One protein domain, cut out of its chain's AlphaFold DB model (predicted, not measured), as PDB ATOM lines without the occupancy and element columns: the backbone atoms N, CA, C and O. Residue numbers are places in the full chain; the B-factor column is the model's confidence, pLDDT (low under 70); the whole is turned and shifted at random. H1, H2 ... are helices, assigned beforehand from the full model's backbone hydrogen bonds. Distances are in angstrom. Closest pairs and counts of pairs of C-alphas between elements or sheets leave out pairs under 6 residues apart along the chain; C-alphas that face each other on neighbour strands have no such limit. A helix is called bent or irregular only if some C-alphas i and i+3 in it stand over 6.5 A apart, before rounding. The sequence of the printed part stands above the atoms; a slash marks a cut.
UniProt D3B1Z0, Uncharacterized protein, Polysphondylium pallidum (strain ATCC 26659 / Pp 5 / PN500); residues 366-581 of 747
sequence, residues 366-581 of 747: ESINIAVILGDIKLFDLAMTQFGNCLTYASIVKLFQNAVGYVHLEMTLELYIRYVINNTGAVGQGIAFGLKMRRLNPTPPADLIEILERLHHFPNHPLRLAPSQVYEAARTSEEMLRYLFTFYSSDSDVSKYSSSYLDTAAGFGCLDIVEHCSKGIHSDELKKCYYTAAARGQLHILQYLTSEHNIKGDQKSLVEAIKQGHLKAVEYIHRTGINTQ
ATOM      1  N   GLU A 366     172.783 188.410 203.377       64.19
ATOM      2  CA  GLU A 366     172.691 189.682 202.666       64.19
ATOM      3  C   GLU A 366     171.847 190.747 203.393       64.19
ATOM      4  O   GLU A 366     172.051 191.942 203.195       64.19
ATOM      5  N   SER A 367     170.974 190.345 204.315       65.81
ATOM      6  CA  SER A 367     170.201 191.261 205.166       65.81
ATOM      7  C   SER A 367     171.089 191.985 206.178       65.81
ATOM      8  O   SER A 367     170.889 193.169 206.444       65.81
ATOM      9  N   ILE A 368     172.122 191.296 206.682       70.44
ATOM     10  CA  ILE A 368     173.161 191.897 207.526       70.44
ATOM     11  C   ILE A 368     173.968 192.905 206.691       70.44
ATOM     12  O   ILE A 368     174.214 194.020 207.146       70.44
ATOM     13  N   ASN A 369     174.315 192.560 205.443       70.88
ATOM     14  CA  ASN A 369     175.014 193.479 204.533       70.88
ATOM     15  C   ASN A 369     174.204 194.755 204.272       70.88
ATOM     16  O   ASN A 369     174.781 195.839 204.264       70.88
ATOM     17  N   ILE A 370     172.885 194.650 204.084       70.00
ATOM     18  CA  ILE A 370     172.029 195.825 203.877       70.00
ATOM     19  C   ILE A 370     171.998 196.711 205.125       70.00
ATOM     20  O   ILE A 370     172.153 197.921 204.995       70.00
ATOM     21  N   ALA A 371     171.867 196.134 206.324       71.81
ATOM     22  CA  ALA A 371     171.905 196.903 207.569       71.81
ATOM     23  C   ALA A 371     173.201 197.716 207.708       71.81
ATOM     24  O   ALA A 371     173.168 198.889 208.073       71.81
ATOM     25  N   VAL A 372     174.330 197.111 207.332       74.00
ATOM     26  CA  VAL A 372     175.637 197.771 207.336       74.00
ATOM     27  C   VAL A 372     175.745 198.872 206.279       74.00
ATOM     28  O   VAL A 372     176.305 199.925 206.564       74.00
ATOM     29  N   ILE A 373     175.196 198.666 205.080       70.56
ATOM     30  CA  ILE A 373     175.176 199.683 204.013       70.56
ATOM     31  C   ILE A 373     174.311 200.884 204.399       70.56
ATOM     32  O   ILE A 373     174.659 202.019 204.084       70.56
ATOM     33  N   LEU A 374     173.199 200.640 205.093       66.94
ATOM     34  CA  LEU A 374     172.305 201.684 205.589       66.94
ATOM     35  C   LEU A 374     172.834 202.380 206.854       66.94
ATOM     36  O   LEU A 374     172.344 203.454 207.188       66.94
ATOM     37  N   GLY A 375     173.800 201.776 207.553       69.69
ATOM     38  CA  GLY A 375     174.330 202.286 208.820       69.69
ATOM     39  C   GLY A 375     173.401 202.086 210.022       69.69
ATOM     40  O   GLY A 375     173.625 202.686 211.068       69.69
ATOM     41  N   ASP A 376     172.366 201.247 209.910       73.75
ATOM     42  CA  ASP A 376     171.360 201.072 210.964       73.75
ATOM     43  C   ASP A 376     171.756 199.970 211.960       73.75
ATOM     44  O   ASP A 376     171.632 198.770 211.687       73.75
ATOM     45  N   ILE A 377     172.218 200.384 213.144       77.06
ATOM     46  CA  ILE A 377     172.675 199.486 214.217       77.06
ATOM     47  C   ILE A 377     171.536 198.610 214.753       77.06
ATOM     48  O   ILE A 377     171.742 197.428 215.022       77.06
ATOM     49  N   LYS A 378     170.310 199.137 214.856       73.19
ATOM     50  CA  LYS A 378     169.168 198.365 215.372       73.19
ATOM     51  C   LYS A 378     168.779 197.260 214.399       73.19
ATOM     52  O   LYS A 378     168.466 196.144 214.821       73.19
ATOM     53  N   LEU A 379     168.795 197.563 213.100       69.50
ATOM     54  CA  LEU A 379     168.567 196.565 212.059       69.50
ATOM     55  C   LEU A 379     169.665 195.504 212.064       69.50
ATOM     56  O   LEU A 379     169.377 194.310 211.947       69.50
ATOM     57  N   PHE A 380     170.912 195.946 212.218       76.81
ATOM     58  CA  PHE A 380     172.065 195.068 212.293       76.81
ATOM     59  C   PHE A 380     171.937 194.099 213.472       76.81
ATOM     60  O   PHE A 380     172.029 192.891 213.267       76.81
ATOM     61  N   ASP A 381     171.600 194.582 214.667       77.50
ATOM     62  CA  ASP A 381     171.363 193.747 215.850       77.50
ATOM     63  C   ASP A 381     170.266 192.717 215.626       77.50
ATOM     64  O   ASP A 381     170.430 191.531 215.927       77.50
ATOM     65  N   LEU A 382     169.161 193.149 215.028       71.19
ATOM     66  CA  LEU A 382     168.050 192.269 214.710       71.19
ATOM     67  C   LEU A 382     168.468 191.146 213.752       71.19
ATOM     68  O   LEU A 382     168.139 189.985 213.997       71.19
ATOM     69  N   ALA A 383     169.197 191.476 212.686       71.12
ATOM     70  CA  ALA A 383     169.687 190.502 211.715       71.12
ATOM     71  C   ALA A 383     170.730 189.557 212.342       71.12
ATOM     72  O   ALA A 383     170.714 188.347 212.103       71.12
ATOM     73  N   MET A 384     171.584 190.092 213.216       73.50
ATOM     74  CA  MET A 384     172.611 189.350 213.940       73.50
ATOM     75  C   MET A 384     172.036 188.308 214.903       73.50
ATOM     76  O   MET A 384     172.565 187.199 214.964       73.50
ATOM     77  N   THR A 385     170.922 188.593 215.591       74.38
ATOM     78  CA  THR A 385     170.270 187.599 216.474       74.38
ATOM     79  C   THR A 385     169.791 186.341 215.743       74.38
ATOM     80  O   THR A 385     169.645 185.293 216.366       74.38
ATOM     81  N   GLN A 386     169.547 186.427 214.434       65.31
ATOM     82  CA  GLN A 386     169.003 185.324 213.641       65.31
ATOM     83  C   GLN A 386     170.068 184.612 212.803       65.31
ATOM     84  O   GLN A 386     170.058 183.386 212.723       65.31
ATOM     85  N   PHE A 387     170.992 185.367 212.202       67.69
ATOM     86  CA  PHE A 387     171.945 184.847 211.210       67.69
ATOM     87  C   PHE A 387     173.413 185.011 211.619       67.69
ATOM     88  O   PHE A 387     174.307 184.593 210.883       67.69
ATOM     89  N   GLY A 388     173.687 185.580 212.798       65.12
ATOM     90  CA  GLY A 388     175.044 185.875 213.260       65.12
ATOM     91  C   GLY A 388     175.956 184.651 213.372       65.12
ATOM     92  O   GLY A 388     177.154 184.757 213.117       65.12
ATOM     93  N   ASN A 389     175.390 183.473 213.655       66.12
ATOM     94  CA  ASN A 389     176.136 182.213 213.752       66.12
ATOM     95  C   ASN A 389     176.608 181.667 212.389       66.12
ATOM     96  O   ASN A 389     177.409 180.737 212.352       66.12
ATOM     97  N   CYS A 390     176.127 182.222 211.272       63.34
ATOM     98  CA  CYS A 390     176.463 181.777 209.915       63.34
ATOM     99  C   CYS A 390     177.550 182.633 209.241       63.34
ATOM    100  O   CYS A 390     177.852 182.421 208.064       63.34
ATOM    101  N   LEU A 391     178.123 183.617 209.942       74.50
ATOM    102  CA  LEU A 391     179.106 184.525 209.356       74.50
ATOM    103  C   LEU A 391     180.475 183.857 209.208       74.50
ATOM    104  O   LEU A 391     181.121 183.470 210.178       74.50
ATOM    105  N   THR A 392     180.934 183.767 207.962       78.62
ATOM    106  CA  THR A 392     182.289 183.310 207.627       78.62
ATOM    107  C   THR A 392     183.285 184.469 207.677       78.62
ATOM    108  O   THR A 392     182.895 185.636 207.597       78.62
ATOM    109  N   TYR A 393     184.585 184.162 207.710       78.12
ATOM    110  CA  TYR A 393     185.659 185.158 207.577       78.12
ATOM    111  C   TYR A 393     185.437 186.094 206.372       78.12
ATOM    112  O   TYR A 393     185.522 187.311 206.506       78.12
ATOM    113  N   ALA A 394     185.067 185.545 205.206       77.94
ATOM    114  CA  ALA A 394     184.799 186.326 203.996       77.94
ATOM    115  C   ALA A 394     183.577 187.252 204.142       77.94
ATOM    116  O   ALA A 394     183.592 188.384 203.659       77.94
ATOM    117  N   SER A 395     182.534 186.797 204.842       77.31
ATOM    118  CA  SER A 395     181.354 187.614 205.142       77.31
ATOM    119  C   SER A 395     181.709 188.786 206.060       77.31
ATOM    120  O   SER A 395     181.283 189.905 205.799       77.31
ATOM    121  N   ILE A 396     182.539 188.556 207.083       78.31
ATOM    122  CA  ILE A 396     182.998 189.602 208.010       78.31
ATOM    123  C   ILE A 396     183.837 190.651 207.268       78.31
ATOM    124  O   ILE A 396     183.577 191.843 207.416       78.31
ATOM    125  N   VAL A 397     184.771 190.232 206.404       80.00
ATOM    126  CA  VAL A 397     185.542 191.157 205.547       80.00
ATOM    127  C   VAL A 397     184.607 192.030 204.705       80.00
ATOM    128  O   VAL A 397     184.793 193.245 204.669       80.00
ATOM    129  N   LYS A 398     183.578 191.441 204.073       79.88
ATOM    130  CA  LYS A 398     182.596 192.172 203.249       79.88
ATOM    131  C   LYS A 398     181.780 193.181 204.073       79.88
ATOM    132  O   LYS A 398     181.530 194.285 203.594       79.88
ATOM    133  N   LEU A 399     181.408 192.839 205.310       81.38
ATOM    134  CA  LEU A 399     180.702 193.755 206.217       81.38
ATOM    135  C   LEU A 399     181.569 194.972 206.556       81.38
ATOM    136  O   LEU A 399     181.135 196.100 206.340       81.38
ATOM    137  N   PHE A 400     182.814 194.769 206.992       79.38
ATOM    138  CA  PHE A 400     183.737 195.879 207.260       79.38
ATOM    139  C   PHE A 400     184.047 196.703 206.005       79.38
ATOM    140  O   PHE A 400     184.078 197.929 206.073       79.38
ATOM    141  N   GLN A 401     184.217 196.049 204.851       79.44
ATOM    142  CA  GLN A 401     184.422 196.719 203.565       79.44
ATOM    143  C   GLN A 401     183.268 197.670 203.235       79.44
ATOM    144  O   GLN A 401     183.511 198.801 202.815       79.44
ATOM    145  N   ASN A 402     182.025 197.236 203.444       77.12
ATOM    146  CA  ASN A 402     180.852 198.068 203.206       77.12
ATOM    147  C   ASN A 402     180.721 199.177 204.261       77.12
ATOM    148  O   ASN A 402     180.551 200.332 203.885       77.12
ATOM    149  N   ALA A 403     180.861 198.867 205.554       78.94
ATOM    150  CA  ALA A 403     180.735 199.855 206.632       78.94
ATOM    151  C   ALA A 403     181.694 201.042 206.441       78.94
ATOM    152  O   ALA A 403     181.288 202.203 206.510       78.94
ATOM    153  N   VAL A 404     182.955 200.735 206.120       75.62
ATOM    154  CA  VAL A 404     184.000 201.733 205.863       75.62
ATOM    155  C   VAL A 404     183.805 202.407 204.505       75.62
ATOM    156  O   VAL A 404     183.992 203.613 204.394       75.62
ATOM    157  N   GLY A 405     183.393 201.663 203.473       71.56
ATOM    158  CA  GLY A 405     183.131 202.221 202.143       71.56
ATOM    159  C   GLY A 405     182.016 203.274 202.129       71.56
ATOM    160  O   GLY A 405     182.138 204.277 201.423       71.56
ATOM    161  N   TYR A 406     180.968 203.072 202.935       70.81
ATOM    162  CA  TYR A 406     179.843 204.002 203.101       70.81
ATOM    163  C   TYR A 406     180.022 205.001 204.263       70.81
ATOM    164  O   TYR A 406     179.194 205.891 204.416       70.81
ATOM    165  N   VAL A 407     181.120 204.913 205.027       71.06
ATOM    166  CA  VAL A 407     181.497 205.850 206.112       71.06
ATOM    167  C   VAL A 407     180.485 205.914 207.253       71.06
ATOM    168  O   VAL A 407     180.186 206.949 207.837       71.06
ATOM    169  N   HIS A 408     180.014 204.739 207.656       77.50
ATOM    170  CA  HIS A 408     179.221 204.603 208.871       77.50
ATOM    171  C   HIS A 408     180.146 204.393 210.068       77.50
ATOM    172  O   HIS A 408     180.515 203.258 210.382       77.50
ATOM    173  N   LEU A 409     180.547 205.485 210.729       77.06
ATOM    174  CA  LEU A 409     181.465 205.450 211.878       77.06
ATOM    175  C   LEU A 409     180.936 204.555 213.008       77.06
ATOM    176  O   LEU A 409     181.632 203.640 213.442       77.06
ATOM    177  N   GLU A 410     179.702 204.783 213.456       80.56
ATOM    178  CA  GLU A 410     179.119 204.033 214.576       80.56
ATOM    179  C   GLU A 410     178.958 202.542 214.240       80.56
ATOM    180  O   GLU A 410     179.330 201.684 215.038       80.56
ATOM    181  N   MET A 411     178.508 202.224 213.021       81.69
ATOM    182  CA  MET A 411     178.415 200.842 212.535       81.69
ATOM    183  C   MET A 411     179.788 200.163 212.466       81.69
ATOM    184  O   MET A 411     179.932 198.995 212.824       81.69
ATOM    185  N   THR A 412     180.814 200.889 212.016       81.81
ATOM    186  CA  THR A 412     182.185 200.370 211.940       81.81
ATOM    187  C   THR A 412     182.730 200.061 213.333       81.81
ATOM    188  O   THR A 412     183.340 199.009 213.524       81.81
ATOM    189  N   LEU A 413     182.481 200.936 214.313       81.06
ATOM    190  CA  LEU A 413     182.866 200.713 215.708       81.06
ATOM    191  C   LEU A 413     182.115 199.524 216.320       81.06
ATOM    192  O   LEU A 413     182.739 198.688 216.969       81.06
ATOM    193  N   GLU A 414     180.813 199.396 216.063       82.94
ATOM    194  CA  GLU A 414     180.006 198.276 216.559       82.94
ATOM    195  C   GLU A 414     180.489 196.931 215.989       82.94
ATOM    196  O   GLU A 414     180.675 195.954 216.722       82.94
ATOM    197  N   LEU A 415     180.776 196.885 214.683       82.56
ATOM    198  CA  LEU A 415     181.395 195.721 214.048       82.56
ATOM    199  C   LEU A 415     182.762 195.408 214.668       82.56
ATOM    200  O   LEU A 415     183.065 194.238 214.928       82.56
ATOM    201  N   TYR A 416     183.577 196.438 214.919       81.44
ATOM    202  CA  TYR A 416     184.906 196.299 215.511       81.44
ATOM    203  C   TYR A 416     184.839 195.676 216.905       81.44
ATOM    204  O   TYR A 416     185.495 194.663 217.144       81.44
ATOM    205  N   ILE A 417     183.977 196.199 217.782       81.06
ATOM    206  CA  ILE A 417     183.758 195.683 219.141       81.06
ATOM    207  C   ILE A 417     183.408 194.193 219.115       81.06
ATOM    208  O   ILE A 417     183.951 193.412 219.898       81.06
ATOM    209  N   ARG A 418     182.531 193.777 218.197       78.56
ATOM    210  CA  ARG A 418     182.039 192.393 218.137       78.56
ATOM    211  C   ARG A 418     183.048 191.397 217.582       78.56
ATOM    212  O   ARG A 418     183.055 190.243 218.011       78.56
ATOM    213  N   TYR A 419     183.871 191.804 216.616       76.81
ATOM    214  CA  TYR A 419     184.659 190.863 215.812       76.81
ATOM    215  C   TYR A 419     186.173 191.013 215.916       76.81
ATOM    216  O   TYR A 419     186.875 190.100 215.472       76.81
ATOM    217  N   VAL A 420     186.697 192.081 216.529       74.75
ATOM    218  CA  VAL A 420     188.150 192.286 216.642       74.75
ATOM    219  C   VAL A 420     188.844 191.125 217.351       74.75
ATOM    220  O   VAL A 420     189.838 190.625 216.842       74.75
ATOM    221  N   ILE A 421     188.282 190.621 218.456       65.06
ATOM    222  CA  ILE A 421     188.913 189.579 219.287       65.06
ATOM    223  C   ILE A 421     189.080 188.262 218.513       65.06
ATOM    224  O   ILE A 421     190.092 187.579 218.652       65.06
ATOM    225  N   ASN A 422     188.109 187.927 217.661       64.38
ATOM    226  CA  ASN A 422     188.055 186.630 216.986       64.38
ATOM    227  C   ASN A 422     188.595 186.661 215.548       64.38
ATOM    228  O   ASN A 422     188.886 185.607 214.992       64.38
ATOM    229  N   ASN A 423     188.695 187.838 214.919       71.75
ATOM    230  CA  ASN A 423     188.916 187.965 213.474       71.75
ATOM    231  C   ASN A 423     189.792 189.176 213.093       71.75
ATOM    232  O   ASN A 423     189.552 189.812 212.067       71.75
ATOM    233  N   THR A 424     190.830 189.489 213.878       67.56
ATOM    234  CA  THR A 424     191.748 190.631 213.659       67.56
ATOM    235  C   THR A 424     192.218 190.795 212.203       67.56
ATOM    236  O   THR A 424     192.207 191.903 211.666       67.56
ATOM    237  N   GLY A 425     192.567 189.695 211.526       69.38
ATOM    238  CA  GLY A 425     192.973 189.705 210.116       69.38
ATOM    239  C   GLY A 425     191.857 190.118 209.147       69.38
ATOM    240  O   GLY A 425     192.103 190.904 208.229       69.38
ATOM    241  N   ALA A 426     190.626 189.651 209.382       70.44
ATOM    242  CA  ALA A 426     189.457 189.993 208.567       70.44
ATOM    243  C   ALA A 426     189.050 191.454 208.764       70.44
ATOM    244  O   ALA A 426     188.684 192.125 207.801       70.44
ATOM    245  N   VAL A 427     189.177 191.963 209.991       73.19
ATOM    246  CA  VAL A 427     188.941 193.372 210.314       73.19
ATOM    247  C   VAL A 427     189.927 194.266 209.558       73.19
ATOM    248  O   VAL A 427     189.507 195.160 208.824       73.19
ATOM    249  N   GLY A 428     191.231 193.980 209.644       70.25
ATOM    250  CA  GLY A 428     192.254 194.751 208.927       70.25
ATOM    251  C   GLY A 428     192.099 194.689 207.400       70.25
ATOM    252  O   GLY A 428     192.249 195.703 206.719       70.25
ATOM    253  N   GLN A 429     191.754 193.520 206.847       74.12
ATOM    254  CA  GLN A 429     191.499 193.371 205.409       74.12
ATOM    255  C   GLN A 429     190.234 194.113 204.969       74.12
ATOM    256  O   GLN A 429     190.269 194.814 203.962       74.12
ATOM    257  N   GLY A 430     189.136 193.991 205.718       71.19
ATOM    258  CA  GLY A 430     187.873 194.660 205.411       71.19
ATOM    259  C   GLY A 430     188.009 196.179 205.415       71.19
ATOM    260  O   GLY A 430     187.585 196.824 204.460       71.19
ATOM    261  N   ILE A 431     188.689 196.743 206.417       73.81
ATOM    262  CA  ILE A 431     188.959 198.185 206.492       73.81
ATOM    263  C   ILE A 431     189.814 198.637 205.298       73.81
ATOM    264  O   ILE A 431     189.455 199.592 204.613       73.81
ATOM    265  N   ALA A 432     190.891 197.914 204.972       69.94
ATOM    266  CA  ALA A 432     191.748 198.246 203.830       69.94
ATOM    267  C   ALA A 432     191.010 198.175 202.478       69.94
ATOM    268  O   ALA A 432     191.164 199.059 201.632       69.94
ATOM    269  N   PHE A 433     190.173 197.155 202.264       72.12
ATOM    270  CA  PHE A 433     189.360 197.046 201.049       72.12
ATOM    271  C   PHE A 433     188.240 198.090 200.988       72.12
ATOM    272  O   PHE A 433     187.949 198.593 199.902       72.12
ATOM    273  N   GLY A 434     187.634 198.450 202.122       67.38
ATOM    274  CA  GLY A 434     186.637 199.522 202.198       67.38
ATOM    275  C   GLY A 434     187.220 200.867 201.770       67.38
ATOM    276  O   GLY A 434     186.652 201.546 200.914       67.38
ATOM    277  N   LEU A 435     188.424 201.185 202.255       70.31
ATOM    278  CA  LEU A 435     189.186 202.366 201.837       70.31
ATOM    279  C   LEU A 435     189.479 202.363 200.321       70.31
ATOM    280  O   LEU A 435     189.437 203.409 199.676       70.31
ATOM    281  N   LYS A 436     189.690 201.185 199.716       68.81
ATOM    282  CA  LYS A 436     189.938 201.023 198.270       68.81
ATOM    283  C   LYS A 436     188.698 201.218 197.391       68.81
ATOM    284  O   LYS A 436     188.808 201.825 196.323       68.81
ATOM    285  N   MET A 437     187.535 200.701 197.797       62.41
ATOM    286  CA  MET A 437     186.283 200.764 197.014       62.41
ATOM    287  C   MET A 437     185.853 202.203 196.697       62.41
ATOM    288  O   MET A 437     185.233 202.459 195.664       62.41
ATOM    289  N   ARG A 438     186.230 203.162 197.545       60.19
ATOM    290  CA  ARG A 438     185.822 204.568 197.436       60.19
ATOM    291  C   ARG A 438     186.519 205.357 196.327       60.19
ATOM    292  O   ARG A 438     186.145 206.495 196.074       60.19
ATOM    293  N   ARG A 439     187.444 204.748 195.572       49.78
ATOM    294  CA  ARG A 439     188.003 205.342 194.338       49.78
ATOM    295  C   ARG A 439     186.926 205.722 193.301       49.78
ATOM    296  O   ARG A 439     187.245 206.391 192.326       49.78
ATOM    297  N   LEU A 440     185.684 205.274 193.510       43.50
ATOM    298  CA  LEU A 440     184.515 205.509 192.669       43.50
ATOM    299  C   LEU A 440     183.509 206.543 193.235       43.50
ATOM    300  O   LEU A 440     182.641 206.947 192.471       43.50
ATOM    301  N   ASN A 441     183.618 207.004 194.499       48.28
ATOM    302  CA  ASN A 441     182.670 207.958 195.121       48.28
ATOM    303  C   ASN A 441     183.386 209.118 195.866       48.28
ATOM    304  O   ASN A 441     184.235 208.851 196.716       48.28
ATOM    305  N   PRO A 442     183.043 210.400 195.614       52.94
ATOM    306  CA  PRO A 442     183.756 211.558 196.153       52.94
ATOM    307  C   PRO A 442     183.156 212.017 197.488       52.94
ATOM    308  O   PRO A 442     182.128 212.680 197.539       52.94
ATOM    309  N   THR A 443     183.786 211.668 198.596       55.22
ATOM    310  CA  THR A 443     183.398 212.126 199.944       55.22
ATOM    311  C   THR A 443     184.676 212.384 200.743       55.22
ATOM    312  O   THR A 443     185.708 211.785 200.417       55.22
ATOM    313  N   PRO A 444     184.661 213.310 201.718       56.38
ATOM    314  CA  PRO A 444     185.887 213.873 202.265       56.38
ATOM    315  C   PRO A 444     186.730 212.819 203.010       56.38
ATOM    316  O   PRO A 444     186.184 211.944 203.687       56.38
ATOM    317  N   PRO A 445     188.068 212.877 202.885       63.06
ATOM    318  CA  PRO A 445     188.992 211.990 203.598       63.06
ATOM    319  C   PRO A 445     188.978 212.178 205.128       63.06
ATOM    320  O   PRO A 445     189.352 211.245 205.836       63.06
ATOM    321  N   ALA A 446     188.499 213.320 205.638       65.56
ATOM    322  CA  ALA A 446     188.440 213.638 207.070       65.56
ATOM    323  C   ALA A 446     187.643 212.609 207.897       65.56
ATOM    324  O   ALA A 446     188.142 212.123 208.909       65.56
ATOM    325  N   ASP A 447     186.465 212.192 207.426       70.00
ATOM    326  CA  ASP A 447     185.612 211.231 208.145       70.00
ATOM    327  C   ASP A 447     186.273 209.841 208.264       70.00
ATOM    328  O   ASP A 447     186.074 209.102 209.226       70.00
ATOM    329  N   LEU A 448     187.092 209.467 207.271       71.56
ATOM    330  CA  LEU A 448     187.837 208.204 207.275       71.56
ATOM    331  C   LEU A 448     189.030 208.250 208.226       71.56
ATOM    332  O   LEU A 448     189.336 207.246 208.871       71.56
ATOM    333  N   ILE A 449     189.705 209.400 208.292       76.44
ATOM    334  CA  ILE A 449     190.768 209.632 209.268       76.44
ATOM    335  C   ILE A 449     190.171 209.541 210.672       76.44
ATOM    336  O   ILE A 449     190.715 208.800 211.480       76.44
ATOM    337  N   GLU A 450     189.005 210.144 210.925       80.81
ATOM    338  CA  GLU A 450     188.317 210.027 212.218       80.81
ATOM    339  C   GLU A 450     187.997 208.563 212.580       80.81
ATOM    340  O   GLU A 450     188.258 208.126 213.707       80.81
ATOM    341  N   ILE A 451     187.482 207.771 211.628       77.00
ATOM    342  CA  ILE A 451     187.255 206.330 211.836       77.00
ATOM    343  C   ILE A 451     188.561 205.637 212.243       77.00
ATOM    344  O   ILE A 451     188.594 204.912 213.241       77.00
ATOM    345  N   LEU A 452     189.647 205.848 211.496       78.31
ATOM    346  CA  LEU A 452     190.932 205.208 211.778       78.31
ATOM    347  C   LEU A 452     191.564 205.701 213.079       78.31
ATOM    348  O   LEU A 452     192.150 204.893 213.790       78.31
ATOM    349  N   GLU A 453     191.445 206.981 213.417       82.62
ATOM    350  CA  GLU A 453     191.905 207.551 214.683       82.62
ATOM    351  C   GLU A 453     191.233 206.861 215.863       82.62
ATOM    352  O   GLU A 453     191.923 206.370 216.759       82.62
ATOM    353  N   ARG A 454     189.901 206.732 215.840       81.56
ATOM    354  CA  ARG A 454     189.169 206.042 216.910       81.56
ATOM    355  C   ARG A 454     189.512 204.558 216.995       81.56
ATOM    356  O   ARG A 454     189.613 204.028 218.098       81.56
ATOM    357  N   LEU A 455     189.715 203.888 215.861       80.62
ATOM    358  CA  LEU A 455     190.094 202.471 215.828       80.62
ATOM    359  C   LEU A 455     191.541 202.232 216.287       80.62
ATOM    360  O   LEU A 455     191.821 201.255 216.978       80.62
ATOM    361  N   HIS A 456     192.471 203.116 215.931       81.69
ATOM    362  CA  HIS A 456     193.863 203.059 216.380       81.69
ATOM    363  C   HIS A 456     194.004 203.344 217.884       81.69
ATOM    364  O   HIS A 456     194.856 202.745 218.536       81.69
ATOM    365  N   HIS A 457     193.152 204.208 218.444       81.62
ATOM    366  CA  HIS A 457     193.115 204.526 219.877       81.62
ATOM    367  C   HIS A 457     192.090 203.685 220.657       81.62
ATOM    368  O   HIS A 457     191.749 204.019 221.794       81.62
ATOM    369  N   PHE A 458     191.576 202.601 220.064       79.38
ATOM    370  CA  PHE A 458     190.530 201.801 220.689       79.38
ATOM    371  C   PHE A 458     191.043 201.112 221.972       79.38
ATOM    372  O   PHE A 458     192.115 200.494 221.947       79.38
ATOM    373  N   PRO A 459     190.307 201.175 223.103       70.94
ATOM    374  CA  PRO A 459     190.764 200.608 224.369       70.94
ATOM    375  C   PRO A 459     191.005 199.095 224.270       70.94
ATOM    376  O   PRO A 459     190.188 198.364 223.714       70.94
ATOM    377  N   ASN A 460     192.104 198.612 224.861       66.75
ATOM    378  CA  ASN A 460     192.505 197.196 224.983       66.75
ATOM    379  C   ASN A 460     192.885 196.460 223.681       66.75
ATOM    380  O   ASN A 460     193.670 195.515 223.744       66.75
ATOM    381  N   HIS A 461     192.404 196.895 222.514       73.50
ATOM    382  CA  HIS A 461     192.728 196.301 221.212       73.50
ATOM    383  C   HIS A 461     192.856 197.384 220.131       73.50
ATOM    384  O   HIS A 461     191.924 197.566 219.350       73.50
ATOM    385  N   PRO A 462     193.985 198.114 220.070       76.38
ATOM    386  CA  PRO A 462     194.202 199.108 219.027       76.38
ATOM    387  C   PRO A 462     194.334 198.428 217.661       76.38
ATOM    388  O   PRO A 462     195.042 197.424 217.514       76.38
ATOM    389  N   LEU A 463     193.692 198.992 216.637       77.19
ATOM    390  CA  LEU A 463     193.876 198.527 215.268       77.19
ATOM    391  C   LEU A 463     195.335 198.754 214.848       77.19
ATOM    392  O   LEU A 463     195.838 199.874 214.867       77.19
ATOM    393  N   ARG A 464     196.009 197.682 214.432       76.00
ATOM    394  CA  ARG A 464     197.334 197.738 213.810       76.00
ATOM    395  C   ARG A 464     197.231 197.142 212.415       76.00
ATOM    396  O   ARG A 464     196.997 195.945 212.263       76.00
ATOM    397  N   LEU A 465     197.356 197.994 211.403       72.62
ATOM    398  CA  LEU A 465     197.291 197.579 210.006       72.62
ATOM    399  C   LEU A 465     198.607 196.912 209.592       72.62
ATOM    400  O   LEU A 465     199.695 197.377 209.928       72.62
ATOM    401  N   ALA A 466     198.513 195.829 208.824       72.12
ATOM    402  CA  ALA A 466     199.681 195.213 208.200       72.12
ATOM    403  C   ALA A 466     200.279 196.147 207.124       72.12
ATOM    404  O   ALA A 466     199.535 196.926 206.523       72.12
ATOM    405  N   PRO A 467     201.577 196.039 206.777       70.19
ATOM    406  CA  PRO A 467     202.208 196.919 205.785       70.19
ATOM    407  C   PRO A 467     201.478 196.983 204.430       70.19
ATOM    408  O   PRO A 467     201.368 198.050 203.829       70.19
ATOM    409  N   SER A 468     200.908 195.864 203.969       71.56
ATOM    410  CA  SER A 468     200.099 195.808 202.742       71.56
ATOM    411  C   SER A 468     198.773 196.572 202.849       71.56
ATOM    412  O   SER A 468     198.309 197.140 201.865       71.56
ATOM    413  N   GLN A 469     198.176 196.621 204.042       73.00
ATOM    414  CA  GLN A 469     196.935 197.343 204.326       73.00
ATOM    415  C   GLN A 469     197.190 198.847 204.475       73.00
ATOM    416  O   GLN A 469     196.421 199.646 203.945       73.00
ATOM    417  N   VAL A 470     198.298 199.226 205.127       73.38
ATOM    418  CA  VAL A 470     198.762 200.622 205.226       73.38
ATOM    419  C   VAL A 470     198.991 201.204 203.831       73.38
ATOM    420  O   VAL A 470     198.532 202.304 203.539       73.38
ATOM    421  N   TYR A 471     199.634 200.445 202.939       72.94
ATOM    422  CA  TYR A 471     199.821 200.846 201.545       72.94
ATOM    423  C   TYR A 471     198.497 201.085 200.797       72.94
ATOM    424  O   TYR A 471     198.345 202.104 200.120       72.94
ATOM    425  N   GLU A 472     197.533 200.166 200.905       71.38
ATOM    426  CA  GLU A 472     196.237 200.311 200.225       71.38
ATOM    427  C   GLU A 472     195.457 201.530 200.748       71.38
ATOM    428  O   GLU A 472     194.892 202.280 199.950       71.38
ATOM    429  N   ALA A 473     195.500 201.794 202.057       71.62
ATOM    430  CA  ALA A 473     194.906 202.984 202.665       71.62
ATOM    431  C   ALA A 473     195.595 204.283 202.204       71.62
ATOM    432  O   ALA A 473     194.928 205.242 201.811       71.62
ATOM    433  N   ALA A 474     196.929 204.297 202.167       74.56
ATOM    434  CA  ALA A 474     197.738 205.444 201.762       74.56
ATOM    435  C   ALA A 474     197.512 205.883 200.305       74.56
ATOM    436  O   ALA A 474     197.703 207.046 199.964       74.56
ATOM    437  N   ARG A 475     197.072 204.977 199.424       73.81
ATOM    438  CA  ARG A 475     196.769 205.291 198.014       73.81
ATOM    439  C   ARG A 475     195.487 206.083 197.792       73.81
ATOM    440  O   ARG A 475     195.239 206.496 196.657       73.81
ATOM    441  N   THR A 476     194.655 206.239 198.817       72.44
ATOM    442  CA  THR A 476     193.330 206.859 198.683       72.44
ATOM    443  C   THR A 476     193.402 208.376 198.546       72.44
ATOM    444  O   THR A 476     192.735 208.935 197.680       72.44
ATOM    445  N   SER A 477     194.228 209.042 199.357       77.06
ATOM    446  CA  SER A 477     194.392 210.497 199.371       77.06
ATOM    447  C   SER A 477     195.727 210.902 199.999       77.06
ATOM    448  O   SER A 477     196.313 210.137 200.767       77.06
ATOM    449  N   GLU A 478     196.186 212.121 199.703       81.06
ATOM    450  CA  GLU A 478     197.372 212.700 200.345       81.06
ATOM    451  C   GLU A 478     197.182 212.857 201.863       81.06
ATOM    452  O   GLU A 478     198.075 212.517 202.636       81.06
ATOM    453  N   GLU A 479     196.017 213.331 202.307       79.81
ATOM    454  CA  GLU A 479     195.725 213.528 203.734       79.81
ATOM    455  C   GLU A 479     195.801 212.210 204.515       79.81
ATOM    456  O   GLU A 479     196.420 212.150 205.578       79.81
ATOM    457  N   MET A 480     195.268 211.122 203.945       77.00
ATOM    458  CA  MET A 480     195.366 209.783 204.529       77.00
ATOM    459  C   MET A 480     196.816 209.288 204.599       77.00
ATOM    460  O   MET A 480     197.224 208.714 205.606       77.00
ATOM    461  N   LEU A 481     197.614 209.527 203.552       79.94
ATOM    462  CA  LEU A 481     199.045 209.206 203.545       79.94
ATOM    463  C   LEU A 481     199.783 209.948 204.673       79.94
ATOM    464  O   LEU A 481     200.588 209.343 205.380       79.94
ATOM    465  N   ARG A 482     199.502 211.242 204.863       81.50
ATOM    466  CA  ARG A 482     200.118 212.059 205.920       81.50
ATOM    467  C   ARG A 482     199.711 211.584 207.311       81.50
ATOM    468  O   ARG A 482     200.586 211.394 208.149       81.50
ATOM    469  N   TYR A 483     198.425 211.319 207.536       81.44
ATOM    470  CA  TYR A 483     197.938 210.760 208.797       81.44
ATOM    471  C   TYR A 483     198.629 209.430 209.133       81.44
ATOM    472  O   TYR A 483     199.224 209.285 210.204       81.44
ATOM    473  N   LEU A 484     198.639 208.480 208.191       78.25
ATOM    474  CA  LEU A 484     199.304 207.192 208.384       78.25
ATOM    475  C   LEU A 484     200.797 207.377 208.663       78.25
ATOM    476  O   LEU A 484     201.315 206.740 209.575       78.25
ATOM    477  N   PHE A 485     201.473 208.283 207.955       77.50
ATOM    478  CA  PHE A 485     202.870 208.603 208.231       77.50
ATOM    479  C   PHE A 485     203.059 209.136 209.657       77.50
ATOM    480  O   PHE A 485     203.917 208.636 210.374       77.50
ATOM    481  N   THR A 486     202.240 210.082 210.121       79.94
ATOM    482  CA  THR A 486     202.353 210.615 211.492       79.94
ATOM    483  C   THR A 486     202.124 209.555 212.569       79.94
ATOM    484  O   THR A 486     202.872 209.515 213.539       79.94
ATOM    485  N   PHE A 487     201.147 208.664 212.385       74.31
ATOM    486  CA  PHE A 487     200.805 207.648 213.381       74.31
ATOM    487  C   PHE A 487     201.823 206.503 213.435       74.31
ATOM    488  O   PHE A 487     202.114 205.963 214.498       74.31
ATOM    489  N   TYR A 488     202.357 206.112 212.279       73.69
ATOM    490  CA  TYR A 488     203.221 204.944 212.158       73.69
ATOM    491  C   TYR A 488     204.725 205.281 212.132       73.69
ATOM    492  O   TYR A 488     205.541 204.390 212.342       73.69
ATOM    493  N   SER A 489     205.118 206.547 211.939       66.31
ATOM    494  CA  SER A 489     206.529 206.987 211.986       66.31
ATOM    495  C   SER A 489     207.161 206.930 213.381       66.31
ATOM    496  O   SER A 489     208.386 206.910 213.488       66.31
ATOM    497  N   SER A 490     206.354 206.892 214.447       58.78
ATOM    498  CA  SER A 490     206.839 206.765 215.828       58.78
ATOM    499  C   SER A 490     207.245 205.338 216.206       58.78
ATOM    500  O   SER A 490     208.031 205.161 217.135       58.78
ATOM    501  N   ASP A 491     206.726 204.323 215.505       54.06
ATOM    502  CA  ASP A 491     207.221 202.954 215.633       54.06
ATOM    503  C   ASP A 491     208.532 202.871 214.839       54.06
ATOM    504  O   ASP A 491     208.565 203.102 213.634       54.06
ATOM    505  N   SER A 492     209.631 202.585 215.533       46.56
ATOM    506  CA  SER A 492     211.034 202.717 215.108       46.56
ATOM    507  C   SER A 492     211.492 201.806 213.951       46.56
ATOM    508  O   SER A 492     212.665 201.454 213.871       46.56
ATOM    509  N   ASP A 493     210.591 201.401 213.062       48.53
ATOM    510  CA  ASP A 493     210.808 200.422 211.998       48.53
ATOM    511  C   ASP A 493     210.222 200.927 210.663       48.53
ATOM    512  O   ASP A 493     209.508 200.227 209.942       48.53
ATOM    513  N   VAL A 494     210.566 202.169 210.293       47.31
ATOM    514  CA  VAL A 494     210.276 202.756 208.965       47.31
ATOM    515  C   VAL A 494     210.850 201.896 207.819       47.31
ATOM    516  O   VAL A 494     210.349 201.913 206.697       47.31
ATOM    517  N   SER A 495     211.833 201.050 208.136       46.41
ATOM    518  CA  SER A 495     212.433 200.008 207.293       46.41
ATOM    519  C   SER A 495     211.472 198.881 206.863       46.41
ATOM    520  O   SER A 495     211.817 198.104 205.974       46.41
ATOM    521  N   LYS A 496     210.274 198.768 207.462       51.97
ATOM    522  CA  LYS A 496     209.257 197.753 207.110       51.97
ATOM    523  C   LYS A 496     208.188 198.237 206.131       51.97
ATOM    524  O   LYS A 496     207.385 197.417 205.669       51.97
ATOM    525  N   TYR A 497     208.131 199.528 205.801       57.09
ATOM    526  CA  TYR A 497     207.185 200.009 204.794       57.09
ATOM    527  C   TYR A 497     207.679 199.591 203.411       57.09
ATOM    528  O   TYR A 497     208.750 199.996 202.973       57.09
ATOM    529  N   SER A 498     206.904 198.739 202.733       59.75
ATOM    530  CA  SER A 498     207.231 198.253 201.388       59.75
ATOM    531  C   SER A 498     207.574 199.418 200.453       59.75
ATOM    532  O   SER A 498     206.925 200.462 200.557       59.75
ATOM    533  N   SER A 499     208.473 199.212 199.486       64.06
ATOM    534  CA  SER A 499     208.781 200.162 198.396       64.06
ATOM    535  C   SER A 499     207.546 200.841 197.787       64.06
ATOM    536  O   SER A 499     207.577 202.015 197.433       64.06
ATOM    537  N   SER A 500     206.412 200.147 197.778       71.25
ATOM    538  CA  SER A 500     205.116 200.656 197.332       71.25
ATOM    539  C   SER A 500     204.607 201.903 198.097       71.25
ATOM    540  O   SER A 500     203.920 202.744 197.513       71.25
ATOM    541  N   TYR A 501     204.912 202.062 199.393       75.19
ATOM    542  CA  TYR A 501     204.513 203.246 200.177       75.19
ATOM    543  C   TYR A 501     205.269 204.494 199.704       75.19
ATOM    544  O   TYR A 501     204.662 205.542 199.473       75.19
ATOM    545  N   LEU A 502     206.574 204.340 199.455       78.56
ATOM    546  CA  LEU A 502     207.424 205.377 198.879       78.56
ATOM    547  C   LEU A 502     206.934 205.791 197.485       78.56
ATOM    548  O   LEU A 502     206.794 206.982 197.216       78.56
ATOM    549  N   ASP A 503     206.584 204.823 196.632       80.81
ATOM    550  CA  ASP A 503     206.025 205.088 195.299       80.81
ATOM    551  C   ASP A 503     204.730 205.916 195.372       80.81
ATOM    552  O   ASP A 503     204.459 206.772 194.528       80.81
ATOM    553  N   THR A 504     203.915 205.685 196.404       80.94
ATOM    554  CA  THR A 504     202.654 206.409 196.610       80.94
ATOM    555  C   THR A 504     202.903 207.854 197.027       80.94
ATOM    556  O   THR A 504     202.308 208.757 196.436       80.94
ATOM    557  N   ALA A 505     203.822 208.081 197.970       82.94
ATOM    558  CA  ALA A 505     204.258 209.423 198.358       82.94
ATOM    559  C   ALA A 505     204.852 210.188 197.167       82.94
ATOM    560  O   ALA A 505     204.491 211.341 196.917       82.94
ATOM    561  N   ALA A 506     205.664 209.503 196.357       84.12
ATOM    562  CA  ALA A 506     206.220 210.045 195.128       84.12
ATOM    563  C   ALA A 506     205.144 210.408 194.106       84.12
ATOM    564  O   ALA A 506     205.232 211.442 193.455       84.12
ATOM    565  N   GLY A 507     204.092 209.598 193.988       83.69
ATOM    566  CA  GLY A 507     202.978 209.892 193.099       83.69
ATOM    567  C   GLY A 507     202.104 211.066 193.554       83.69
ATOM    568  O   GLY A 507     201.515 211.729 192.698       83.69
ATOM    569  N   PHE A 508     201.971 211.317 194.861       83.19
ATOM    570  CA  PHE A 508     201.223 212.469 195.390       83.19
ATOM    571  C   PHE A 508     202.049 213.759 195.433       83.19
ATOM    572  O   PHE A 508     201.468 214.837 195.382       83.19
ATOM    573  N   GLY A 509     203.381 213.666 195.419       84.38
ATOM    574  CA  GLY A 509     204.254 214.840 195.437       84.38
ATOM    575  C   GLY A 509     204.744 215.236 196.834       84.38
ATOM    576  O   GLY A 509     205.279 216.334 196.983       84.38
ATOM    577  N   CYS A 510     204.600 214.366 197.840       84.75
ATOM    578  CA  CYS A 510     204.994 214.626 199.229       84.75
ATOM    579  C   CYS A 510     206.509 214.445 199.419       84.75
ATOM    580  O   CYS A 510     206.974 213.368 199.804       84.75
ATOM    581  N   LEU A 511     207.282 215.487 199.103       83.38
ATOM    582  CA  LEU A 511     208.747 215.460 199.164       83.38
ATOM    583  C   LEU A 511     209.275 215.143 200.570       83.38
ATOM    584  O   LEU A 511     210.189 214.344 200.705       83.38
ATOM    585  N   ASP A 512     208.649 215.697 201.602       81.56
ATOM    586  CA  ASP A 512     208.987 215.498 203.014       81.56
ATOM    587  C   ASP A 512     208.943 214.022 203.444       81.56
ATOM    588  O   ASP A 512     209.851 213.521 204.113       81.56
ATOM    589  N   ILE A 513     207.914 213.294 203.003       79.75
ATOM    590  CA  ILE A 513     207.777 211.856 203.267       79.75
ATOM    591  C   ILE A 513     208.822 211.067 202.468       79.75
ATOM    592  O   ILE A 513     209.434 210.134 202.990       79.75
ATOM    593  N   VAL A 514     209.065 211.445 201.208       80.06
ATOM    594  CA  VAL A 514     210.064 210.789 200.347       80.06
ATOM    595  C   VAL A 514     211.485 210.987 200.885       80.06
ATOM    596  O   VAL A 514     212.266 210.037 200.906       80.06
ATOM    597  N   GLU A 515     211.818 212.172 201.386       81.31
ATOM    598  CA  GLU A 515     213.099 212.473 202.032       81.31
ATOM    599  C   GLU A 515     213.331 211.624 203.282       81.31
ATOM    600  O   GLU A 515     214.438 211.139 203.516       81.31
ATOM    601  N   HIS A 516     212.287 211.422 204.088       76.75
ATOM    602  CA  HIS A 516     212.386 210.616 205.297       76.75
ATOM    603  C   HIS A 516     212.519 209.123 204.976       76.75
ATOM    604  O   HIS A 516     213.401 208.453 205.508       76.75
ATOM    605  N   CYS A 517     211.675 208.606 204.078       75.19
ATOM    606  CA  CYS A 517     211.637 207.185 203.746       75.19
ATOM    607  C   CYS A 517     212.782 206.739 202.825       75.19
ATOM    608  O   CYS A 517     213.154 205.576 202.866       75.19
ATOM    609  N   SER A 518     213.366 207.621 202.006       72.88
ATOM    610  CA  SER A 518     214.460 207.252 201.087       72.88
ATOM    611  C   SER A 518     215.801 206.972 201.783       72.88
ATOM    612  O   SER A 518     216.712 206.415 201.167       72.88
ATOM    613  N   LYS A 519     215.934 207.309 203.072       69.50
ATOM    614  CA  LYS A 519     217.143 207.063 203.870       69.50
ATOM    615  C   LYS A 519     217.284 205.570 204.182       69.50
ATOM    616  O   LYS A 519     216.585 205.040 205.038       69.50
ATOM    617  N   GLY A 520     218.223 204.899 203.511       63.69
ATOM    618  CA  GLY A 520     218.556 203.487 203.759       63.69
ATOM    619  C   GLY A 520     217.874 202.470 202.834       63.69
ATOM    620  O   GLY A 520     217.988 201.273 203.081       63.69
ATOM    621  N   ILE A 521     217.200 202.922 201.769       70.06
ATOM    622  CA  ILE A 521     216.560 202.063 200.758       70.06
ATOM    623  C   ILE A 521     217.533 201.734 199.608       70.06
ATOM    624  O   ILE A 521     218.365 202.554 199.219       70.06
ATOM    625  N   HIS A 522     217.424 200.530 199.034       66.50
ATOM    626  CA  HIS A 522     218.232 200.103 197.887       66.50
ATOM    627  C   HIS A 522     217.905 200.885 196.599       66.50
ATOM    628  O   HIS A 522     216.753 201.204 196.302       66.50
ATOM    629  N   SER A 523     218.926 201.119 195.769       69.06
ATOM    630  CA  SER A 523     218.836 201.919 194.535       69.06
ATOM    631  C   SER A 523     217.790 201.430 193.521       69.06
ATOM    632  O   SER A 523     217.238 202.239 192.776       69.06
ATOM    633  N   ASP A 524     217.471 200.134 193.491       71.12
ATOM    634  CA  ASP A 524     216.470 199.573 192.573       71.12
ATOM    635  C   ASP A 524     215.021 199.888 192.969       71.12
ATOM    636  O   ASP A 524     214.156 200.012 192.098       71.12
ATOM    637  N   GLU A 525     214.741 200.074 194.257       71.56
ATOM    638  CA  GLU A 525     213.417 200.501 194.721       71.56
ATOM    639  C   GLU A 525     213.197 201.988 194.441       71.56
ATOM    640  O   GLU A 525     212.133 202.393 193.972       71.56
ATOM    641  N   LEU A 526     214.246 202.797 194.592       78.44
ATOM    642  CA  LEU A 526     214.196 204.220 194.276       78.44
ATOM    643  C   LEU A 526     214.008 204.496 192.768       78.44
ATOM    644  O   LEU A 526     213.425 205.516 192.400       78.44
ATOM    645  N   LYS A 527     214.408 203.575 191.876       80.31
ATOM    646  CA  LYS A 527     214.088 203.655 190.434       80.31
ATOM    647  C   LYS A 527     212.584 203.531 190.154       80.31
ATOM    648  O   LYS A 527     212.077 204.204 189.259       80.31
ATOM    649  N   LYS A 528     211.849 202.702 190.908       79.69
ATOM    650  CA  LYS A 528     210.377 202.594 190.782       79.69
ATOM    651  C   LYS A 528     209.675 203.855 191.284       79.69
ATOM    652  O   LYS A 528     208.729 204.330 190.651       79.69
ATOM    653  N   CYS A 529     210.205 204.437 192.353       83.19
ATOM    654  CA  CYS A 529     209.772 205.726 192.877       83.19
ATOM    655  C   CYS A 529     209.970 206.835 191.828       83.19
ATOM    656  O   CYS A 529     209.036 207.578 191.522       83.19
ATOM    657  N   TYR A 530     211.138 206.857 191.172       83.56
ATOM    658  CA  TYR A 530     211.438 207.761 190.057       83.56
ATOM    659  C   TYR A 530     210.447 207.605 188.894       83.56
ATOM    660  O   TYR A 530     209.895 208.592 188.406       83.56
ATOM    661  N   TYR A 531     210.161 206.365 188.488       85.00
ATOM    662  CA  TYR A 531     209.162 206.068 187.457       85.00
ATOM    663  C   TYR A 531     207.768 206.590 187.830       85.00
ATOM    664  O   TYR A 531     207.094 207.219 187.014       85.00
ATOM    665  N   THR A 532     207.339 206.377 189.075       85.12
ATOM    666  CA  THR A 532     206.014 206.807 189.544       85.12
ATOM    667  C   THR A 532     205.904 208.332 189.614       85.12
ATOM    668  O   THR A 532     204.886 208.894 189.198       85.12
ATOM    669  N   ALA A 533     206.963 209.015 190.059       86.12
ATOM    670  CA  ALA A 533     207.056 210.474 190.031       86.12
ATOM    671  C   ALA A 533     206.992 211.020 188.593       86.12
ATOM    672  O   ALA A 533     206.274 211.986 188.334       86.12
ATOM    673  N   ALA A 534     207.669 210.370 187.640       83.62
ATOM    674  CA  ALA A 534     207.629 210.733 186.223       83.62
ATOM    675  C   ALA A 534     206.226 210.561 185.618       83.62
ATOM    676  O   ALA A 534     205.719 211.472 184.961       83.62
ATOM    677  N   ALA A 535     205.566 209.435 185.904       84.31
ATOM    678  CA  ALA A 535     204.210 209.143 185.446       84.31
ATOM    679  C   ALA A 535     203.165 210.140 185.982       84.31
ATOM    680  O   ALA A 535     202.157 210.376 185.326       84.31
ATOM    681  N   ARG A 536     203.395 210.725 187.165       82.81
ATOM    682  CA  ARG A 536     202.509 211.722 187.799       82.81
ATOM    683  C   ARG A 536     202.955 213.173 187.573       82.81
ATOM    684  O   ARG A 536     202.260 214.090 187.999       82.81
ATOM    685  N   GLY A 537     204.105 213.393 186.931       84.38
ATOM    686  CA  GLY A 537     204.631 214.723 186.611       84.38
ATOM    687  C   GLY A 537     205.262 215.486 187.781       84.38
ATOM    688  O   GLY A 537     205.318 216.715 187.738       84.38
ATOM    689  N   GLN A 538     205.740 214.787 188.811       87.75
ATOM    690  CA  GLN A 538     206.245 215.374 190.058       87.75
ATOM    691  C   GLN A 538     207.723 215.792 189.923       87.75
ATOM    692  O   GLN A 538     208.634 215.074 190.336       87.75
ATOM    693  N   LEU A 539     207.971 216.952 189.297       85.19
ATOM    694  CA  LEU A 539     209.317 217.436 188.937       85.19
ATOM    695  C   LEU A 539     210.271 217.570 190.134       85.19
ATOM    696  O   LEU A 539     211.434 217.186 190.032       85.19
ATOM    697  N   HIS A 540     209.793 218.108 191.253       85.44
ATOM    698  CA  HIS A 540     210.589 218.335 192.463       85.44
ATOM    699  C   HIS A 540     211.115 217.028 193.067       85.44
ATOM    700  O   HIS A 540     212.246 216.976 193.536       85.44
ATOM    701  N   ILE A 541     210.346 215.942 192.965       85.19
ATOM    702  CA  ILE A 541     210.778 214.612 193.418       85.19
ATOM    703  C   ILE A 541     211.815 214.017 192.464       85.19
ATOM    704  O   ILE A 541     212.804 213.445 192.913       85.19
ATOM    705  N   LEU A 542     211.644 214.196 191.148       83.56
ATOM    706  CA  LEU A 542     212.651 213.773 190.165       83.56
ATOM    707  C   LEU A 542     213.988 214.489 190.396       83.56
ATOM    708  O   LEU A 542     215.043 213.860 190.305       83.56
ATOM    709  N   GLN A 543     213.943 215.783 190.722       83.44
ATOM    710  CA  GLN A 543     215.126 216.577 191.054       83.44
ATOM    711  C   GLN A 543     215.822 216.074 192.316       83.44
ATOM    712  O   GLN A 543     217.035 215.860 192.290       83.44
ATOM    713  N   TYR A 544     215.061 215.816 193.379       85.38
ATOM    714  CA  TYR A 544     215.580 215.255 194.625       85.38
ATOM    715  C   TYR A 544     216.247 213.885 194.412       85.38
ATOM    716  O   TYR A 544     217.407 213.690 194.764       85.38
ATOM    717  N   LEU A 545     215.567 212.952 193.736       82.94
ATOM    718  CA  LEU A 545     216.105 211.609 193.476       82.94
ATOM    719  C   LEU A 545     217.348 211.621 192.568       82.94
ATOM    720  O   LEU A 545     218.227 210.771 192.711       82.94
ATOM    721  N   THR A 546     217.437 212.573 191.633       81.56
ATOM    722  CA  THR A 546     218.607 212.709 190.747       81.56
ATOM    723  C   THR A 546     219.797 213.335 191.477       81.56
ATOM    724  O   THR A 546     220.927 212.918 191.248       81.56
ATOM    725  N   SER A 547     219.559 214.328 192.341       80.69
ATOM    726  CA  SER A 547     220.617 215.066 193.050       80.69
ATOM    727  C   SER A 547     221.194 214.292 194.233       80.69
ATOM    728  O   SER A 547     222.408 214.125 194.305       80.69
ATOM    729  N   GLU A 548     220.342 213.764 195.112       80.62
ATOM    730  CA  GLU A 548     220.772 213.126 196.363       80.62
ATOM    731  C   GLU A 548     221.114 211.639 196.190       80.62
ATOM    732  O   GLU A 548     222.036 211.129 196.823       80.62
ATOM    733  N   HIS A 549     220.404 210.931 195.302       75.75
ATOM    734  CA  HIS A 549     220.555 209.477 195.119       75.75
ATOM    735  C   HIS A 549     221.189 209.080 193.772       75.75
ATOM    736  O   HIS A 549     221.337 207.890 193.489       75.75
ATOM    737  N   ASN A 550     221.579 210.053 192.934       76.06
ATOM    738  CA  ASN A 550     222.189 209.857 191.605       76.06
ATOM    739  C   ASN A 550     221.392 208.905 190.684       76.06
ATOM    740  O   ASN A 550     221.953 208.134 189.895       76.06
ATOM    741  N   ILE A 551     220.060 208.926 190.794       77.06
ATOM    742  CA  ILE A 551     219.176 208.061 190.009       77.06
ATOM    743  C   ILE A 551     218.927 208.702 188.652       77.06
ATOM    744  O   ILE A 551     218.359 209.787 188.548       77.06
ATOM    745  N   LYS A 552     219.334 208.000 187.595       71.50
ATOM    746  CA  LYS A 552     219.106 208.423 186.211       71.50
ATOM    747  C   LYS A 552     217.772 207.883 185.705       71.50
ATOM    748  O   LYS A 552     217.443 206.721 185.943       71.50
ATOM    749  N   GLY A 553     217.028 208.722 184.989       66.50
ATOM    750  CA  GLY A 553     215.761 208.331 184.378       66.50
ATOM    751  C   GLY A 553     215.948 207.317 183.250       66.50
ATOM    752  O   GLY A 553     216.859 207.441 182.435       66.50
ATOM    753  N   ASP A 554     215.075 206.312 183.207       71.38
ATOM    754  CA  ASP A 554     215.072 205.265 182.191       71.38
ATOM    755  C   ASP A 554     214.056 205.549 181.072       71.38
ATOM    756  O   ASP A 554     213.129 206.357 181.206       71.38
ATOM    757  N   GLN A 555     214.209 204.853 179.940       70.19
ATOM    758  CA  GLN A 555     213.321 205.008 178.780       70.19
ATOM    759  C   GLN A 555     211.846 204.760 179.139       70.19
ATOM    760  O   GLN A 555     210.962 205.396 178.568       70.19
ATOM    761  N   LYS A 556     211.567 203.893 180.120       74.62
ATOM    762  CA  LYS A 556     210.203 203.623 180.594       74.62
ATOM    763  C   LYS A 556     209.592 204.833 181.304       74.62
ATOM    764  O   LYS A 556     208.451 205.175 181.001       74.62
ATOM    765  N   SER A 557     210.338 205.502 182.187       77.81
ATOM    766  CA  SER A 557     209.886 206.724 182.873       77.81
ATOM    767  C   SER A 557     209.611 207.858 181.889       77.81
ATOM    768  O   SER A 557     208.603 208.554 182.011       77.81
ATOM    769  N   LEU A 558     210.468 208.007 180.872       72.88
ATOM    770  CA  LEU A 558     210.278 208.996 179.809       72.88
ATOM    771  C   LEU A 558     208.991 208.729 179.016       72.88
ATOM    772  O   LEU A 558     208.173 209.631 178.851       72.88
ATOM    773  N   VAL A 559     208.787 207.492 178.551       69.19
ATOM    774  CA  VAL A 559     207.599 207.117 177.767       69.19
ATOM    775  C   VAL A 559     206.312 207.326 178.567       69.19
ATOM    776  O   VAL A 559     205.332 207.827 178.017       69.19
ATOM    777  N   GLU A 560     206.295 206.986 179.856       75.56
ATOM    778  CA  GLU A 560     205.096 207.160 180.680       75.56
ATOM    779  C   GLU A 560     204.788 208.640 180.952       75.56
ATOM    780  O   GLU A 560     203.641 209.062 180.806       75.56
ATOM    781  N   ALA A 561     205.802 209.467 181.233       74.88
ATOM    782  CA  ALA A 561     205.621 210.915 181.365       74.88
ATOM    783  C   ALA A 561     205.042 211.548 180.082       74.88
ATOM    784  O   ALA A 561     204.174 212.427 180.153       74.88
ATOM    785  N   ILE A 562     205.461 211.053 178.906       67.38
ATOM    786  CA  ILE A 562     204.917 211.460 177.601       67.38
ATOM    787  C   ILE A 562     203.452 211.022 177.454       67.38
ATOM    788  O   ILE A 562     202.606 211.849 177.108       67.38
ATOM    789  N   LYS A 563     203.125 209.755 177.751       67.75
ATOM    790  CA  LYS A 563     201.743 209.234 177.687       67.75
ATOM    791  C   LYS A 563     200.781 210.036 178.565       67.75
ATOM    792  O   LYS A 563     199.630 210.273 178.176       67.75
ATOM    793  N   GLN A 564     201.237 210.458 179.744       73.50
ATOM    794  CA  GLN A 564     200.383 211.135 180.717       73.50
ATOM    795  C   GLN A 564     200.214 212.631 180.447       73.50
ATOM    796  O   GLN A 564     199.117 213.144 180.666       73.50
ATOM    797  N   GLY A 565     201.196 213.318 179.855       71.94
ATOM    798  CA  GLY A 565     201.046 214.742 179.519       71.94
ATOM    799  C   GLY A 565     202.111 215.677 180.101       71.94
ATOM    800  O   GLY A 565     201.977 216.895 179.985       71.94
ATOM    801  N   HIS A 566     203.134 215.155 180.778       77.75
ATOM    802  CA  HIS A 566     203.940 215.934 181.721       77.75
ATOM    803  C   HIS A 566     205.208 216.538 181.093       77.75
ATOM    804  O   HIS A 566     206.323 216.101 181.371       77.75
ATOM    805  N   LEU A 567     205.048 217.593 180.283       68.44
ATOM    806  CA  LEU A 567     206.127 218.227 179.499       68.44
ATOM    807  C   LEU A 567     207.392 218.575 180.312       68.44
ATOM    808  O   LEU A 567     208.496 218.231 179.904       68.44
ATOM    809  N   LYS A 568     207.247 219.206 181.486       74.00
ATOM    810  CA  LYS A 568     208.396 219.603 182.327       74.00
ATOM    811  C   LYS A 568     209.185 218.403 182.863       74.00
ATOM    812  O   LYS A 568     210.407 218.467 182.960       74.00
ATOM    813  N   ALA A 569     208.495 217.311 183.197       76.31
ATOM    814  CA  ALA A 569     209.140 216.073 183.628       76.31
ATOM    815  C   ALA A 569     209.877 215.405 182.455       76.31
ATOM    816  O   ALA A 569     210.999 214.943 182.626       76.31
ATOM    817  N   VAL A 570     209.292 215.428 181.250       70.31
ATOM    818  CA  VAL A 570     209.917 214.916 180.016       70.31
ATOM    819  C   VAL A 570     211.201 215.680 179.683       70.31
ATOM    820  O   VAL A 570     212.231 215.055 179.440       70.31
ATOM    821  N   GLU A 571     211.168 217.016 179.717       69.56
ATOM    822  CA  GLU A 571     212.359 217.850 179.495       69.56
ATOM    823  C   GLU A 571     213.465 217.545 180.505       69.56
ATOM    824  O   GLU A 571     214.632 217.425 180.129       69.56
ATOM    825  N   TYR A 572     213.102 217.399 181.781       76.69
ATOM    826  CA  TYR A 572     214.054 217.098 182.841       76.69
ATOM    827  C   TYR A 572     214.699 215.718 182.655       76.69
ATOM    828  O   TYR A 572     215.921 215.632 182.578       76.69
ATOM    829  N   ILE A 573     213.896 214.662 182.482       72.75
ATOM    830  CA  ILE A 573     214.378 213.280 182.291       72.75
ATOM    831  C   ILE A 573     215.254 213.166 181.034       72.75
ATOM    832  O   ILE A 573     216.274 212.475 181.038       72.75
ATOM    833  N   HIS A 574     214.886 213.866 179.955       67.25
ATOM    834  CA  HIS A 574     215.678 213.891 178.728       67.25
ATOM    835  C   HIS A 574     217.037 214.575 178.932       67.25
ATOM    836  O   HIS A 574     218.050 214.067 178.458       67.25
ATOM    837  N   ARG A 575     217.080 215.687 179.678       68.31
ATOM    838  CA  ARG A 575     218.334 216.388 180.004       68.31
ATOM    839  C   ARG A 575     219.254 215.568 180.909       68.31
ATOM    840  O   ARG A 575     220.467 215.701 180.787       68.31
ATOM    841  N   THR A 576     218.708 214.751 181.813       68.19
ATOM    842  CA  THR A 576     219.496 214.071 182.854       68.19
ATOM    843  C   THR A 576     219.883 212.622 182.545       68.19
ATOM    844  O   THR A 576     220.797 212.123 183.203       68.19
ATOM    845  N   GLY A 577     219.235 211.918 181.596       58.44
ATOM    846  CA  GLY A 577     219.334 210.445 181.592       58.44
ATOM    847  C   GLY A 577     219.328 209.644 180.285       58.44
ATOM    848  O   GLY A 577     219.793 208.508 180.335       58.44
ATOM    849  N   ILE A 578     218.850 210.132 179.129       53.03
ATOM    850  CA  ILE A 578     218.644 209.243 177.959       53.03
ATOM    851  C   ILE A 578     219.334 209.776 176.700       53.03
ATOM    852  O   ILE A 578     218.897 210.754 176.101       53.03
ATOM    853  N   ASN A 579     220.385 209.072 176.264       47.19
ATOM    854  CA  ASN A 579     221.088 209.302 174.994       47.19
ATOM    855  C   ASN A 579     220.780 208.214 173.937       47.19
ATOM    856  O   ASN A 579     221.562 208.007 173.013       47.19
ATOM    857  N   THR A 580     219.668 207.481 174.077       44.00
ATOM    858  CA  THR A 580     219.254 206.414 173.150       44.00
ATOM    859  C   THR A 580     217.971 206.783 172.407       44.00
ATOM    860  O   THR A 580     217.096 207.460 172.947       44.00
ATOM    861  N   GLN A 581     217.875 206.353 171.143       45.22
ATOM    862  CA  GLN A 581     216.716 206.577 170.278       45.22
ATOM    863  C   GLN A 581     215.432 206.088 170.964       45.22
ATOM    864  O   GLN A 581     215.312 204.917 171.321       45.22
TER     865      GLN A 581
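This is residues 366 to 581 of the 747 residues of an uncharacterized protein of Polysphondylium pallidum (strain ATCC 26659 / Pp 5 / PN500) (UniProt D3B1Z0). Helical hairpins stacked one after another make an elongated pile, with H1 and H2 at one end and H12 and H13 at the other. Towards the first end the long helix H4 folds back on itself, its arm H4b joining H3 to H6; H6 and H7 lie near the middle, and H8 to H11 continue the row. The printed part has 216 residues with thirteen named helices, H1 to H13 in chain order, and no named strand: the class is all helix. It is only just loose, close to compact, with a radius of gyration of the C-alphas of 20.6 A and spans of 69 by 36 by 27 A.

Find C-alpha 409 at (181.465, 205.450, 211.878), where H4, residues 409 to 440, begins. By its hydrogen bonds it was assigned as one helix, but it is bent, with C-alphas 422 and 425 9.0 A apart; its arms are H4a, residues 409 to 422, 20.6 A long, and H4b, residues 425 to 440, 25.0 A long. Before it look for H1, 366 to 374, H2, 377 to 390, and H3, 393 to 405. After it come H5, 445 to 456, H6, 467 to 474, H7, 478 to 488, H8, 499 to 508, H9, 511 to 517, H10, 523 to 536, 20.2 A long, H11, 539 to 548, H12, 555 to 564, and H13, 567 to 577, which ends at C-alpha 577, (219.334, 210.445, 181.592). H2, H4a and H4b are irregular: C-alphas 386 and 389 are 7.8 A apart, 418 and 421 7.5 A, 437 and 440 6.7 A.

Start at H4b, which touches H3 at a steep tilt of 41 degrees, closest at the C-alphas of Gln 401 and Gly 434, 3.8 A. H3 and H4a form a hairpin, as do H1 and H2; H1 touches H3, closest at C-alphas 372 and 403, 5.6 A. H5 touches H7 at C-alphas 449 and 480, 6.6 A. H4b touches H6 at C-alphas 432 and 469, 5.3 A, and H6 touches H8 at C-alphas 471 and 501, 5.4 A. H8 and H9 form a hairpin, and H8 touches H10 at C-alphas 503 and 529, 4.5 A. H10 to H13 are an up and down bundle, each helix running against the one before. Every O i to N i+4 pair is within hydrogen-bond range in H1, H3, H5 to H9 and H11 to H13, against 7 of 10 in H2, 8 of 10 in H4a, 9 of 12 in H4b and 9 of 10 in H10.

The C-alphas farthest apart, those of Gln 386 and Asn 579, are 69.1 A apart. The printed part has no cut and no long link. Mean pLDDT of the printed part is 73.0; look for values under 70 at, among others, residues 436 to 446, 489 to 499 and 574 to 581.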